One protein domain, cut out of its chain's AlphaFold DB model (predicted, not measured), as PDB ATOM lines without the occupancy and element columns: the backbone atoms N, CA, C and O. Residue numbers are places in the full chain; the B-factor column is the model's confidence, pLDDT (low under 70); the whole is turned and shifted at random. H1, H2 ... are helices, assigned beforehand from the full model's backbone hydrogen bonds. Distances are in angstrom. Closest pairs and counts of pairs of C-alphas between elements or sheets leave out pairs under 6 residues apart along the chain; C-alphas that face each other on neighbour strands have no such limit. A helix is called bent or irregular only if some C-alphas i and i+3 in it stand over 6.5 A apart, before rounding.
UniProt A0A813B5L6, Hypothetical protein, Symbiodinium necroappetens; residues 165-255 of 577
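Overview. This is residues 165 to 255 of the 577 residues of the protein "Hypothetical protein" of Symbiodinium necroappetens (UniProt A0A813B5L6). One long helix, H2, makes the length of an elongated, loosely built model, with the shorter helix H1 set slantwise near its first end and another short helix, H3, near its last end. Residues 165 to 174 run beside H2 toward H1, and the loop of residues 226 to 241 swings round before H3 folds back near the end of H2. The printed part has 91 residues with three named helices, in the order H1, H2, H3, and no named strand; its class is all helix. It is extended, with a radius of gyration of the C-alphas of 19.0 A, and a rod spanning 62 by 26 by 22 A.

Along the chain. H1, residues 175 to 188, begins with C-alpha 175 at (-21.538, 9.963, -1.689) and measures 20.4 A. H2, residues 198 to 225, measures 40.2 A, from C-alpha 198 at (-19.614, 0.829, -15.772). H3, residues 242 to 254, measures 19.1 A and ends with C-alpha 254 at (-22.236, 37.529, -12.044). H3 is irregular: C-alphas 246 and 249 are 7.7 A apart.

Arrangement. H1 and H2 only just touch, with 3 pairs of C-alphas within 8 A; the closest, Ile 182 and Ile 201, are 7.1 A apart. H2 touches H1 with residues 201 to 205 alone. They run opposite ways at a steep tilt of 45 degrees. H2 and H3 are close but not clearly touching, their closest C-alphas, Leu 225 and Ser 244, being 5.9 A apart. They run opposite ways at a steep tilt of 61 degrees, though the line of H3 is rough. H1 and H3 are apart. Every O i to N i+4 pair is within hydrogen-bond range in H2, against 9 of 10 in H1 and 3 of 9 in H3, where 5 of 10 O i to N i+3 pairs are.

Size, cuts and confidence. The two C-alphas farthest apart, those of Asp 192 and Glu 239, are 62.1 A from each other. The printed part has no cut. The link from H1 to H2 is short, and that from H2 to H3 is long, with 16 residues. The mean pLDDT of the printed part is 79.7; residues 188 to 196, 230 to 232 and 238 to 245 are under 70.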
ATOM      1  N   LYS A 165      -7.297  27.337  -5.943       89.62
ATOM      2  CA  LYS A 165      -7.889  27.404  -4.595       89.62
ATOM      3  C   LYS A 165      -7.775  26.045  -3.897       89.62
ATOM      4  O   LYS A 165      -7.954  25.005  -4.525       89.62
ATOM      5  N   ASP A 166      -7.513  26.072  -2.589       90.31
ATOM      6  CA  ASP A 166      -7.366  24.864  -1.768       90.31
ATOM      7  C   ASP A 166      -8.666  24.038  -1.766       90.31
ATOM      8  O   ASP A 166      -9.736  24.540  -1.411       90.31
ATOM      9  N   ASP A 167      -8.558  22.757  -2.129       89.38
ATOM     10  CA  ASP A 167      -9.663  21.793  -2.133       89.38
ATOM     11  C   ASP A 167     -10.308  21.637  -0.753       89.38
ATOM     12  O   ASP A 167     -11.495  21.337  -0.658       89.38
ATOM     13  N   LYS A 168      -9.563  21.891   0.330       89.38
ATOM     14  CA  LYS A 168     -10.080  21.815   1.707       89.38
ATOM     15  C   LYS A 168     -11.168  22.844   2.006       89.38
ATOM     16  O   LYS A 168     -11.895  22.682   2.981       89.38
ATOM     17  N   LEU A 169     -11.273  23.898   1.196       83.62
ATOM     18  CA  LEU A 169     -12.314  24.922   1.322       83.62
ATOM     19  C   LEU A 169     -13.643  24.490   0.687       83.62
ATOM     20  O   LEU A 169     -14.632  25.218   0.772       83.62
ATOM     21  N   VAL A 170     -13.675  23.332   0.028       87.38
ATOM     22  CA  VAL A 170     -14.846  22.809  -0.668       87.38
ATOM     23  C   VAL A 170     -15.300  21.514  -0.009       87.38
ATOM     24  O   VAL A 170     -14.518  20.601   0.243       87.38
ATOM     25  N   THR A 171     -16.604  21.415   0.253       84.94
ATOM     26  CA  THR A 171     -17.202  20.138   0.652       84.94
ATOM     27  C   THR A 171     -17.244  19.233  -0.573       84.94
ATOM     28  O   THR A 171     -17.804  19.658  -1.578       84.94
ATOM     29  N   PRO A 172     -16.676  18.016  -0.534       82.56
ATOM     30  CA  PRO A 172     -16.667  17.128  -1.687       82.56
ATOM     31  C   PRO A 172     -18.082  16.671  -2.037       82.56
ATOM     32  O   PRO A 172     -18.961  16.578  -1.176       82.56
ATOM     33  N   PHE A 173     -18.283  16.332  -3.308       81.69
ATOM     34  CA  PHE A 173     -19.572  15.868  -3.799       81.69
ATOM     35  C   PHE A 173     -20.057  14.655  -2.992       81.69
ATOM     36  O   PHE A 173     -19.318  13.682  -2.796       81.69
ATOM     37  N   SER A 174     -21.280  14.732  -2.463       83.19
ATOM     38  CA  SER A 174     -21.724  13.776  -1.451       83.19
ATOM     39  C   SER A 174     -21.877  12.372  -2.035       83.19
ATOM     40  O   SER A 174     -22.355  12.170  -3.154       83.19
ATOM     41  N   ARG A 175     -21.481  11.364  -1.253       82.88
ATOM     42  CA  ARG A 175     -21.538   9.963  -1.689       82.88
ATOM     43  C   ARG A 175     -22.962   9.522  -2.033       82.88
ATOM     44  O   ARG A 175     -23.152   8.838  -3.032       82.88
ATOM     45  N   SER A 176     -23.948   9.940  -1.241       79.12
ATOM     46  CA  SER A 176     -25.361   9.651  -1.499       79.12
ATOM     47  C   SER A 176     -25.822  10.213  -2.845       79.12
ATOM     48  O   SER A 176     -26.538   9.533  -3.577       79.12
ATOM     49  N   MET A 177     -25.360  11.412  -3.213       78.06
ATOM     50  CA  MET A 177     -25.681  12.023  -4.501       78.06
ATOM     51  C   MET A 177     -25.002  11.286  -5.660       78.06
ATOM     52  O   MET A 177     -25.650  11.001  -6.664       78.06
ATOM     53  N   LYS A 178     -23.728  10.890  -5.511       84.31
ATOM     54  CA  LYS A 178     -23.037  10.047  -6.507       84.31
ATOM     55  C   LYS A 178     -23.782   8.736  -6.746       84.31
ATOM     56  O   LYS A 178     -24.010   8.351  -7.888       84.31
ATOM     57  N   GLU A 179     -24.197   8.068  -5.671       82.81
ATOM     58  CA  GLU A 179     -24.968   6.825  -5.748       82.81
ATOM     59  C   GLU A 179     -26.325   7.040  -6.439       82.81
ATOM     60  O   GLU A 179     -26.740   6.198  -7.237       82.81
ATOM     61  N   PHE A 180     -26.987   8.176  -6.198       81.44
ATOM     62  CA  PHE A 180     -28.222   8.552  -6.885       81.44
ATOM     63  C   PHE A 180     -28.028   8.742  -8.399       81.44
ATOM     64  O   PHE A 180     -28.807   8.194  -9.182       81.44
ATOM     65  N   PHE A 181     -26.981   9.458  -8.825       81.69
ATOM     66  CA  PHE A 181     -26.670   9.638 -10.249       81.69
ATOM     67  C   PHE A 181     -26.367   8.306 -10.933       81.69
ATOM     68  O   PHE A 181     -26.962   7.996 -11.964       81.69
ATOM     69  N   ILE A 182     -25.518   7.478 -10.317       83.69
ATOM     70  CA  ILE A 182     -25.165   6.159 -10.853       83.69
ATOM     71  C   ILE A 182     -26.419   5.291 -11.014       83.69
ATOM     72  O   ILE A 182     -26.622   4.709 -12.078       83.69
ATOM     73  N   ARG A 183     -27.293   5.234  -9.999       80.06
ATOM     74  CA  ARG A 183     -28.566   4.493 -10.084       80.06
ATOM     75  C   ARG A 183     -29.461   5.023 -11.201       80.06
ATOM     76  O   ARG A 183     -29.949   4.232 -11.997       80.06
ATOM     77  N   SER A 184     -29.603   6.341 -11.308       79.81
ATOM     78  CA  SER A 184     -30.425   6.985 -12.340       79.81
ATOM     79  C   SER A 184     -29.926   6.696 -13.762       79.81
ATOM     80  O   SER A 184     -30.731   6.536 -14.679       79.81
ATOM     81  N   CYS A 185     -28.606   6.621 -13.963       78.69
ATOM     82  CA  CYS A 185     -28.011   6.216 -15.236       78.69
ATOM     83  C   CYS A 185     -28.306   4.742 -15.540       78.69
ATOM     84  O   CYS A 185     -28.772   4.424 -16.631       78.69
ATOM     85  N   LEU A 186     -28.099   3.856 -14.560       77.75
ATOM     86  CA  LEU A 186     -28.322   2.417 -14.715       77.75
ATOM     87  C   LEU A 186     -29.795   2.056 -14.951       77.75
ATOM     88  O   LEU A 186     -30.065   1.122 -15.693       77.75
ATOM     89  N   GLU A 187     -30.742   2.796 -14.370       75.25
ATOM     90  CA  GLU A 187     -32.183   2.600 -14.601       75.25
ATOM     91  C   GLU A 187     -32.615   2.934 -16.038       75.25
ATOM     92  O   GLU A 187     -33.595   2.378 -16.533       75.25
ATOM     93  N   LYS A 188     -31.904   3.849 -16.710       69.81
ATOM     94  CA  LYS A 188     -32.216   4.289 -18.081       69.81
ATOM     95  C   LYS A 188     -31.460   3.513 -19.155       69.81
ATOM     96  O   LYS A 188     -31.906   3.479 -20.302       69.81
ATOM     97  N   CYS A 189     -30.330   2.902 -18.813       67.31
ATOM     98  CA  CYS A 189     -29.637   1.973 -19.696       67.31
ATOM     99  C   CYS A 189     -30.443   0.667 -19.771       67.31
ATOM    100  O   CYS A 189     -30.702   0.038 -18.749       67.31
ATOM    101  N   SER A 190     -30.857   0.247 -20.973       59.78
ATOM    102  CA  SER A 190     -31.462  -1.083 -21.142       59.78
ATOM    103  C   SER A 190     -30.461  -2.146 -20.672       59.78
ATOM    104  O   SER A 190     -29.286  -2.094 -21.026       59.78
ATOM    105  N   LEU A 191     -30.925  -3.061 -19.817       58.12
ATOM    106  CA  LEU A 191     -30.137  -3.991 -18.993       58.12
ATOM    107  C   LEU A 191     -29.425  -5.111 -19.777       58.12
ATOM    108  O   LEU A 191     -29.128  -6.157 -19.202       58.12
ATOM    109  N   ASP A 192     -29.146  -4.921 -21.063       60.69
ATOM    110  CA  ASP A 192     -28.604  -5.995 -21.892       60.69
ATOM    111  C   ASP A 192     -27.126  -6.272 -21.561       60.69
ATOM    112  O   ASP A 192     -26.726  -7.432 -21.569       60.69
ATOM    113  N   GLU A 193     -26.341  -5.270 -21.120       63.00
ATOM    114  CA  GLU A 193     -24.967  -5.467 -20.612       63.00
ATOM    115  C   GLU A 193     -24.548  -4.432 -19.531       63.00
ATOM    116  O   GLU A 193     -23.848  -3.456 -19.820       63.00
ATOM    117  N   PRO A 194     -24.888  -4.628 -18.241       59.09
ATOM    118  CA  PRO A 194     -24.569  -3.669 -17.169       59.09
ATOM    119  C   PRO A 194     -23.061  -3.420 -16.967       59.09
ATOM    120  O   PRO A 194     -22.663  -2.352 -16.499       59.09
ATOM    121  N   ASN A 195     -22.208  -4.373 -17.356       65.69
ATOM    122  CA  ASN A 195     -20.753  -4.217 -17.288       65.69
ATOM    123  C   ASN A 195     -20.179  -3.353 -18.425       65.69
ATOM    124  O   ASN A 195     -19.084  -2.819 -18.255       65.69
ATOM    125  N   SER A 196     -20.899  -3.171 -19.542       68.31
ATOM    126  CA  SER A 196     -20.414  -2.376 -20.683       68.31
ATOM    127  C   SER A 196     -20.382  -0.876 -20.384       68.31
ATOM    128  O   SER A 196     -19.592  -0.155 -20.986       68.31
ATOM    129  N   HIS A 197     -21.227  -0.391 -19.473       74.06
ATOM    130  CA  HIS A 197     -21.361   1.043 -19.188       74.06
ATOM    131  C   HIS A 197     -20.671   1.473 -17.891       74.06
ATOM    132  O   HIS A 197     -20.555   2.665 -17.621       74.06
ATOM    133  N   ALA A 198     -20.194   0.528 -17.078       79.00
ATOM    134  CA  ALA A 198     -19.614   0.829 -15.772       79.00
ATOM    135  C   ALA A 198     -18.319   1.662 -15.858       79.00
ATOM    136  O   ALA A 198     -18.080   2.500 -14.989       79.00
ATOM    137  N   SER A 199     -17.485   1.449 -16.884       81.94
ATOM    138  CA  SER A 199     -16.292   2.272 -17.142       81.94
ATOM    139  C   SER A 199     -16.679   3.692 -17.547       81.94
ATOM    140  O   SER A 199     -16.241   4.637 -16.902       81.94
ATOM    141  N   THR A 200     -17.577   3.832 -18.522       84.31
ATOM    142  CA  THR A 200     -18.057   5.131 -19.010       84.31
ATOM    143  C   THR A 200     -18.745   5.933 -17.910       84.31
ATOM    144  O   THR A 200     -18.466   7.114 -17.742       84.31
ATOM    145  N   ILE A 201     -19.600   5.301 -17.096       85.00
ATOM    146  CA  ILE A 201     -20.230   5.962 -15.945       85.00
ATOM    147  C   ILE A 201     -19.162   6.428 -14.951       85.00
ATOM    148  O   ILE A 201     -19.283   7.517 -14.404       85.00
ATOM    149  N   ARG A 202     -18.105   5.642 -14.713       86.44
ATOM    150  CA  ARG A 202     -17.019   6.042 -13.805       86.44
ATOM    151  C   ARG A 202     -16.243   7.248 -14.337       86.44
ATOM    152  O   ARG A 202     -15.959   8.146 -13.553       86.44
ATOM    153  N   GLU A 203     -15.922   7.267 -15.627       88.62
ATOM    154  CA  GLU A 203     -15.245   8.390 -16.291       88.62
ATOM    155  C   GLU A 203     -16.099   9.661 -16.230       88.62
ATOM    156  O   GLU A 203     -15.641  10.687 -15.732       88.62
ATOM    157  N   LEU A 204     -17.377   9.562 -16.603       88.62
ATOM    158  CA  LEU A 204     -18.321  10.678 -16.518       88.62
ATOM    159  C   LEU A 204     -18.519  11.156 -15.076       88.62
ATOM    160  O   LEU A 204     -18.606  12.354 -14.829       88.62
ATOM    161  N   MET A 205     -18.563  10.248 -14.095       89.06
ATOM    162  CA  MET A 205     -18.666  10.650 -12.692       89.06
ATOM    163  C   MET A 205     -17.406  11.353 -12.184       89.06
ATOM    164  O   MET A 205     -17.531  12.250 -11.354       89.06
ATOM    165  N   ALA A 206     -16.219  10.989 -12.676       89.25
ATOM    166  CA  ALA A 206     -14.989  11.711 -12.360       89.25
ATOM    167  C   ALA A 206     -15.007  13.132 -12.950       89.25
ATOM    168  O   ALA A 206     -14.615  14.080 -12.273       89.25
ATOM    169  N   GLU A 207     -15.534  13.295 -14.166       90.06
ATOM    170  CA  GLU A 207     -15.743  14.610 -14.782       90.06
ATOM    171  C   GLU A 207     -16.768  15.449 -14.000       90.06
ATOM    172  O   GLU A 207     -16.526  16.618 -13.702       90.06
ATOM    173  N   VAL A 208     -17.894  14.851 -13.592       88.75
ATOM    174  CA  VAL A 208     -18.903  15.509 -12.742       88.75
ATOM    175  C   VAL A 208     -18.300  15.945 -11.408       88.75
ATOM    176  O   VAL A 208     -18.561  17.062 -10.964       88.75
ATOM    177  N   ASP A 209     -17.480  15.100 -10.780       87.94
ATOM    178  CA  ASP A 209     -16.782  15.434  -9.537       87.94
ATOM    179  C   ASP A 209     -15.826  16.622  -9.724       87.94
ATOM    180  O   ASP A 209     -15.840  17.551  -8.912       87.94
ATOM    181  N   ALA A 210     -15.031  16.628 -10.797       88.19
ATOM    182  CA  ALA A 210     -14.111  17.721 -11.110       88.19
ATOM    183  C   ALA A 210     -14.863  19.036 -11.380       88.19
ATOM    184  O   ALA A 210     -14.538  20.074 -10.797       88.19
ATOM    185  N   ASN A 211     -15.929  18.979 -12.182       89.38
ATOM    186  CA  ASN A 211     -16.791  20.124 -12.473       89.38
ATOM    187  C   ASN A 211     -17.474  20.660 -11.210       89.38
ATOM    188  O   ASN A 211     -17.563  21.874 -11.020       89.38
ATOM    189  N   TYR A 212     -17.924  19.775 -10.318       89.88
ATOM    190  CA  TYR A 212     -18.490  20.168  -9.032       89.88
ATOM    191  C   TYR A 212     -17.453  20.883  -8.157       89.88
ATOM    192  O   TYR A 212     -17.739  21.954  -7.623       89.88
ATOM    193  N   MET A 213     -16.236  20.340  -8.048       90.12
ATOM    194  CA  MET A 213     -15.150  20.975  -7.296       90.12
ATOM    195  C   MET A 213     -14.835  22.370  -7.843       90.12
ATOM    196  O   MET A 213     -14.781  23.332  -7.074       90.12
ATOM    197  N   LEU A 214     -14.697  22.506  -9.165       90.12
ATOM    198  CA  LEU A 214     -14.449  23.791  -9.817       90.12
ATOM    199  C   LEU A 214     -15.593  24.787  -9.562       90.12
ATOM    200  O   LEU A 214     -15.344  25.941  -9.213       90.12
ATOM    201  N   ALA A 215     -16.847  24.340  -9.669       90.38
ATOM    202  CA  ALA A 215     -18.023  25.169  -9.416       90.38
ATOM    203  C   ALA A 215     -18.096  25.661  -7.962       90.38
ATOM    204  O   ALA A 215     -18.425  26.823  -7.716       90.38
ATOM    205  N   MET A 216     -17.746  24.813  -6.994       90.38
ATOM    206  CA  MET A 216     -17.704  25.188  -5.579       90.38
ATOM    207  C   MET A 216     -16.555  26.154  -5.270       90.38
ATOM    208  O   MET A 216     -16.745  27.124  -4.534       90.38
ATOM    209  N   LYS A 217     -15.374  25.957  -5.873       92.50
ATOM    210  CA  LYS A 217     -14.270  26.925  -5.784       92.50
ATOM    211  C   LYS A 217     -14.674  28.275  -6.376       92.50
ATOM    212  O   LYS A 217     -14.445  29.307  -5.748       92.50
ATOM    213  N   LEU A 218     -15.337  28.275  -7.536       91.00
ATOM    214  CA  LEU A 218     -15.888  29.483  -8.153       91.00
ATOM    215  C   LEU A 218     -16.905  30.167  -7.232       91.00
ATOM    216  O   LEU A 218     -16.891  31.390  -7.115       91.00
ATOM    217  N   PHE A 219     -17.778  29.407  -6.569       88.25
ATOM    218  CA  PHE A 219     -18.725  29.960  -5.601       88.25
ATOM    219  C   PHE A 219     -18.005  30.662  -4.445       88.25
ATOM    220  O   PHE A 219     -18.316  31.814  -4.151       88.25
ATOM    221  N   ASN A 220     -16.989  30.029  -3.856       87.44
ATOM    222  CA  ASN A 220     -16.186  30.641  -2.795       87.44
ATOM    223  C   ASN A 220     -15.492  31.929  -3.270       87.44
ATOM    224  O   ASN A 220     -15.509  32.933  -2.564       87.44
ATOM    225  N   VAL A 221     -14.944  31.932  -4.490       88.19
ATOM    226  CA  VAL A 221     -14.361  33.134  -5.111       88.19
ATOM    227  C   VAL A 221     -15.408  34.238  -5.287       88.19
ATOM    228  O   VAL A 221     -15.115  35.403  -5.037       88.19
ATOM    229  N   LYS A 222     -16.643  33.904  -5.677       87.25
ATOM    230  CA  LYS A 222     -17.736  34.885  -5.775       87.25
ATOM    231  C   LYS A 222     -18.080  35.490  -4.421       87.25
ATOM    232  O   LYS A 222     -18.210  36.703  -4.348       87.25
ATOM    233  N   VAL A 223     -18.193  34.675  -3.372       84.44
ATOM    234  CA  VAL A 223     -18.428  35.164  -2.002       84.44
ATOM    235  C   VAL A 223     -17.294  36.091  -1.547       84.44
ATOM    236  O   VAL A 223     -17.556  37.114  -0.925       84.44
ATOM    237  N   GLU A 224     -16.042  35.756  -1.874       83.38
ATOM    238  CA  GLU A 224     -14.860  36.553  -1.515       83.38
ATOM    239  C   GLU A 224     -14.809  37.903  -2.248       83.38
ATOM    240  O   GLU A 224     -14.452  38.920  -1.653       83.38
ATOM    241  N   LEU A 225     -15.140  37.920  -3.543       82.81
ATOM    242  CA  LEU A 225     -14.960  39.094  -4.404       82.81
ATOM    243  C   LEU A 225     -16.200  39.988  -4.525       82.81
ATOM    244  O   LEU A 225     -16.051  41.161  -4.865       82.81
ATOM    245  N   ILE A 226     -17.397  39.453  -4.274       84.69
ATOM    246  CA  ILE A 226     -18.673  40.171  -4.371       84.69
ATOM    247  C   ILE A 226     -19.278  40.268  -2.964       84.69
ATOM    248  O   ILE A 226     -19.923  39.323  -2.499       84.69
ATOM    249  N   PRO A 227     -19.115  41.404  -2.265       80.62
ATOM    250  CA  PRO A 227     -19.877  41.672  -1.054       80.62
ATOM    251  C   PRO A 227     -21.381  41.540  -1.297       80.62
ATOM    252  O   PRO A 227     -21.880  41.912  -2.358       80.62
ATOM    253  N   LEU A 228     -22.104  41.024  -0.298       78.25
ATOM    254  CA  LEU A 228     -23.558  40.813  -0.352       78.25
ATOM    255  C   LEU A 228     -24.009  39.912  -1.521       78.25
ATOM    256  O   LEU A 228     -25.134  40.023  -2.008       78.25
ATOM    257  N   MET A 229     -23.148  38.994  -1.977       76.12
ATOM    258  CA  MET A 229     -23.504  38.013  -3.004       76.12
ATOM    259  C   MET A 229     -24.787  37.259  -2.618       76.12
ATOM    260  O   MET A 229     -24.969  36.871  -1.467       76.12
ATOM    261  N   SER A 230     -25.668  37.035  -3.596       68.44
ATOM    262  CA  SER A 230     -27.045  36.523  -3.434       68.44
ATOM    263  C   SER A 230     -28.099  37.543  -2.984       68.44
ATOM    264  O   SER A 230     -29.275  37.187  -2.919       68.44
ATOM    265  N   THR A 231     -27.738  38.805  -2.734       69.94
ATOM    266  CA  THR A 231     -28.714  39.888  -2.530       69.94
ATOM    267  C   THR A 231     -28.795  40.796  -3.758       69.94
ATOM    268  O   THR A 231     -27.969  40.731  -4.667       69.94
ATOM    269  N   LYS A 232     -29.812  41.664  -3.793       68.25
ATOM    270  CA  LYS A 232     -29.956  42.695  -4.835       68.25
ATOM    271  C   LYS A 232     -28.910  43.810  -4.728       68.25
ATOM    272  O   LYS A 232     -28.779  44.596  -5.655       68.25
ATOM    273  N   GLU A 233     -28.211  43.877  -3.602       75.75
ATOM    274  CA  GLU A 233     -27.233  44.913  -3.270       75.75
ATOM    275  C   GLU A 233     -25.803  44.453  -3.562       75.75
ATOM    276  O   GLU A 233     -24.861  45.152  -3.217       75.75
ATOM    277  N   ALA A 234     -25.624  43.276  -4.170       81.62
ATOM    278  CA  ALA A 234     -24.315  42.771  -4.545       81.62
ATOM    279  C   ALA A 234     -23.576  43.768  -5.453       81.62
ATOM    280  O   ALA A 234     -24.110  44.206  -6.475       81.62
ATOM    281  N   TYR A 235     -22.339  44.102  -5.093       82.69
ATOM    282  CA  TYR A 235     -21.513  45.073  -5.813       82.69
ATOM    283  C   TYR A 235     -20.065  44.591  -5.925       82.69
ATOM    284  O   TYR A 235     -19.667  43.634  -5.265       82.69
ATOM    285  N   LEU A 236     -19.270  45.244  -6.774       82.69
ATOM    286  CA  LEU A 236     -17.821  45.050  -6.821       82.69
ATOM    287  C   LEU A 236     -17.143  46.218  -6.090       82.69
ATOM    288  O   LEU A 236     -17.482  47.362  -6.379       82.69
ATOM    289  N   PRO A 237     -16.224  45.978  -5.135       76.75
ATOM    290  CA  PRO A 237     -15.551  47.057  -4.414       76.75
ATOM    291  C   PRO A 237     -14.652  47.879  -5.344       76.75
ATOM    292  O   PRO A 237     -13.804  47.303  -6.027       76.75
ATOM    293  N   ASP A 238     -14.787  49.208  -5.319       65.38
ATOM    294  CA  ASP A 238     -14.132  50.069  -6.310       65.38
ATOM    295  C   ASP A 238     -12.626  50.308  -6.067       65.38
ATOM    296  O   ASP A 238     -11.894  50.454  -7.041       65.38
ATOM    297  N   GLU A 239     -12.100  50.343  -4.828       59.31
ATOM    298  CA  GLU A 239     -10.746  50.929  -4.637       59.31
ATOM    299  C   GLU A 239      -9.824  50.317  -3.559       59.31
ATOM    300  O   GLU A 239      -8.625  50.595  -3.564       59.31
ATOM    301  N   SER A 240     -10.293  49.454  -2.648       54.47
ATOM    302  CA  SER A 240      -9.454  49.002  -1.515       54.47
ATOM    303  C   SER A 240      -8.704  47.683  -1.732       54.47
ATOM    304  O   SER A 240      -7.752  47.400  -1.004       54.47
ATOM    305  N   ASN A 241      -9.085  46.881  -2.731       56.31
ATOM    306  CA  ASN A 241      -8.452  45.592  -3.000       56.31
ATOM    307  C   ASN A 241      -8.001  45.511  -4.463       56.31
ATOM    308  O   ASN A 241      -8.789  45.219  -5.364       56.31
ATOM    309  N   THR A 242      -6.704  45.733  -4.702       58.12
ATOM    310  CA  THR A 242      -6.062  45.629  -6.028       58.12
ATOM    311  C   THR A 242      -6.325  44.270  -6.693       58.12
ATOM    312  O   THR A 242      -6.254  44.139  -7.913       58.12
ATOM    313  N   PHE A 243      -6.656  43.258  -5.884       59.97
ATOM    314  CA  PHE A 243      -6.984  41.909  -6.309       59.97
ATOM    315  C   PHE A 243      -8.380  41.784  -6.951       59.97
ATOM    316  O   PHE A 243      -8.501  41.178  -8.017       59.97
ATOM    317  N   SER A 244      -9.415  42.404  -6.369       60.88
ATOM    318  CA  SER A 244     -10.786  42.389  -6.916       60.88
ATOM    319  C   SER A 244     -10.871  43.117  -8.258       60.88
ATOM    320  O   SER A 244     -11.587  42.682  -9.157       60.88
ATOM    321  N   LEU A 245     -10.060  44.164  -8.436       66.88
ATOM    322  CA  LEU A 245      -9.978  44.935  -9.679       66.88
ATOM    323  C   LEU A 245      -9.455  44.121 -10.867       66.88
ATOM    324  O   LEU A 245      -9.883  44.353 -11.996       66.88
ATOM    325  N   LYS A 246      -8.564  43.144 -10.636       81.00
ATOM    326  CA  LYS A 246      -7.991  42.337 -11.725       81.00
ATOM    327  C   LYS A 246      -9.073  41.551 -12.466       81.00
ATOM    328  O   LYS A 246      -9.069  41.529 -13.690       81.00
ATOM    329  N   PHE A 247      -9.982  40.915 -11.727       85.81
ATOM    330  CA  PHE A 247     -11.036  40.066 -12.289       85.81
ATOM    331  C   PHE A 247     -12.403  40.756 -12.362       85.81
ATOM    332  O   PHE A 247     -13.345  40.148 -12.866       85.81
ATOM    333  N   ALA A 248     -12.517  42.017 -11.930       81.88
ATOM    334  CA  ALA A 248     -13.756  42.793 -11.977       81.88
ATOM    335  C   ALA A 248     -14.493  42.711 -13.332       81.88
ATOM    336  O   ALA A 248     -15.700  42.458 -13.307       81.88
ATOM    337  N   PRO A 249     -13.819  42.797 -14.503       84.44
ATOM    338  CA  PRO A 249     -14.499  42.669 -15.792       84.44
ATOM    339  C   PRO A 249     -15.204  41.316 -15.982       84.44
ATOM    340  O   PRO A 249     -16.305  41.259 -16.521       84.44
ATOM    341  N   VAL A 250     -14.602  40.222 -15.502       86.81
ATOM    342  CA  VAL A 250     -15.211  38.882 -15.541       86.81
ATOM    343  C   VAL A 250     -16.336  38.780 -14.510       86.81
ATOM    344  O   VAL A 250     -17.414  38.260 -14.805       86.81
ATOM    345  N   MET A 251     -16.113  39.323 -13.310       85.12
ATOM    346  CA  MET A 251     -17.047  39.226 -12.189       85.12
ATOM    347  C   MET A 251     -18.333  40.029 -12.386       85.12
ATOM    348  O   MET A 251     -19.369  39.641 -11.852       85.12
ATOM    349  N   GLN A 252     -18.298  41.095 -13.189       83.94
ATOM    350  CA  GLN A 252     -19.466  41.928 -13.478       83.94
ATOM    351  C   GLN A 252     -20.633  41.119 -14.063       83.94
ATOM    352  O   GLN A 252     -21.788  41.390 -13.749       83.94
ATOM    353  N   SER A 253     -20.337  40.078 -14.848       83.31
ATOM    354  CA  SER A 253     -21.348  39.175 -15.417       83.31
ATOM    355  C   SER A 253     -22.124  38.358 -14.372       83.31
ATOM    356  O   SER A 253     -23.193  37.833 -14.676       83.31
ATOM    357  N   PHE A 254     -21.602  38.249 -13.147       83.62
ATOM    358  CA  PHE A 254     -22.236  37.529 -12.044       83.62
ATOM    359  C   PHE A 254     -23.021  38.431 -11.089       83.62
ATOM    360  O   PHE A 254     -23.651  37.910 -10.166       83.62
ATOM    361  N   LEU A 255     -22.985  39.754 -11.275       82.25
ATOM    362  CA  LEU A 255     -23.808  40.666 -10.488       82.25
ATOM    363  C   LEU A 255     -25.287  40.523 -10.886       82.25
ATOM    364  O   LEU A 255     -25.591  40.272 -12.057       82.25
TER     365      LEU A 255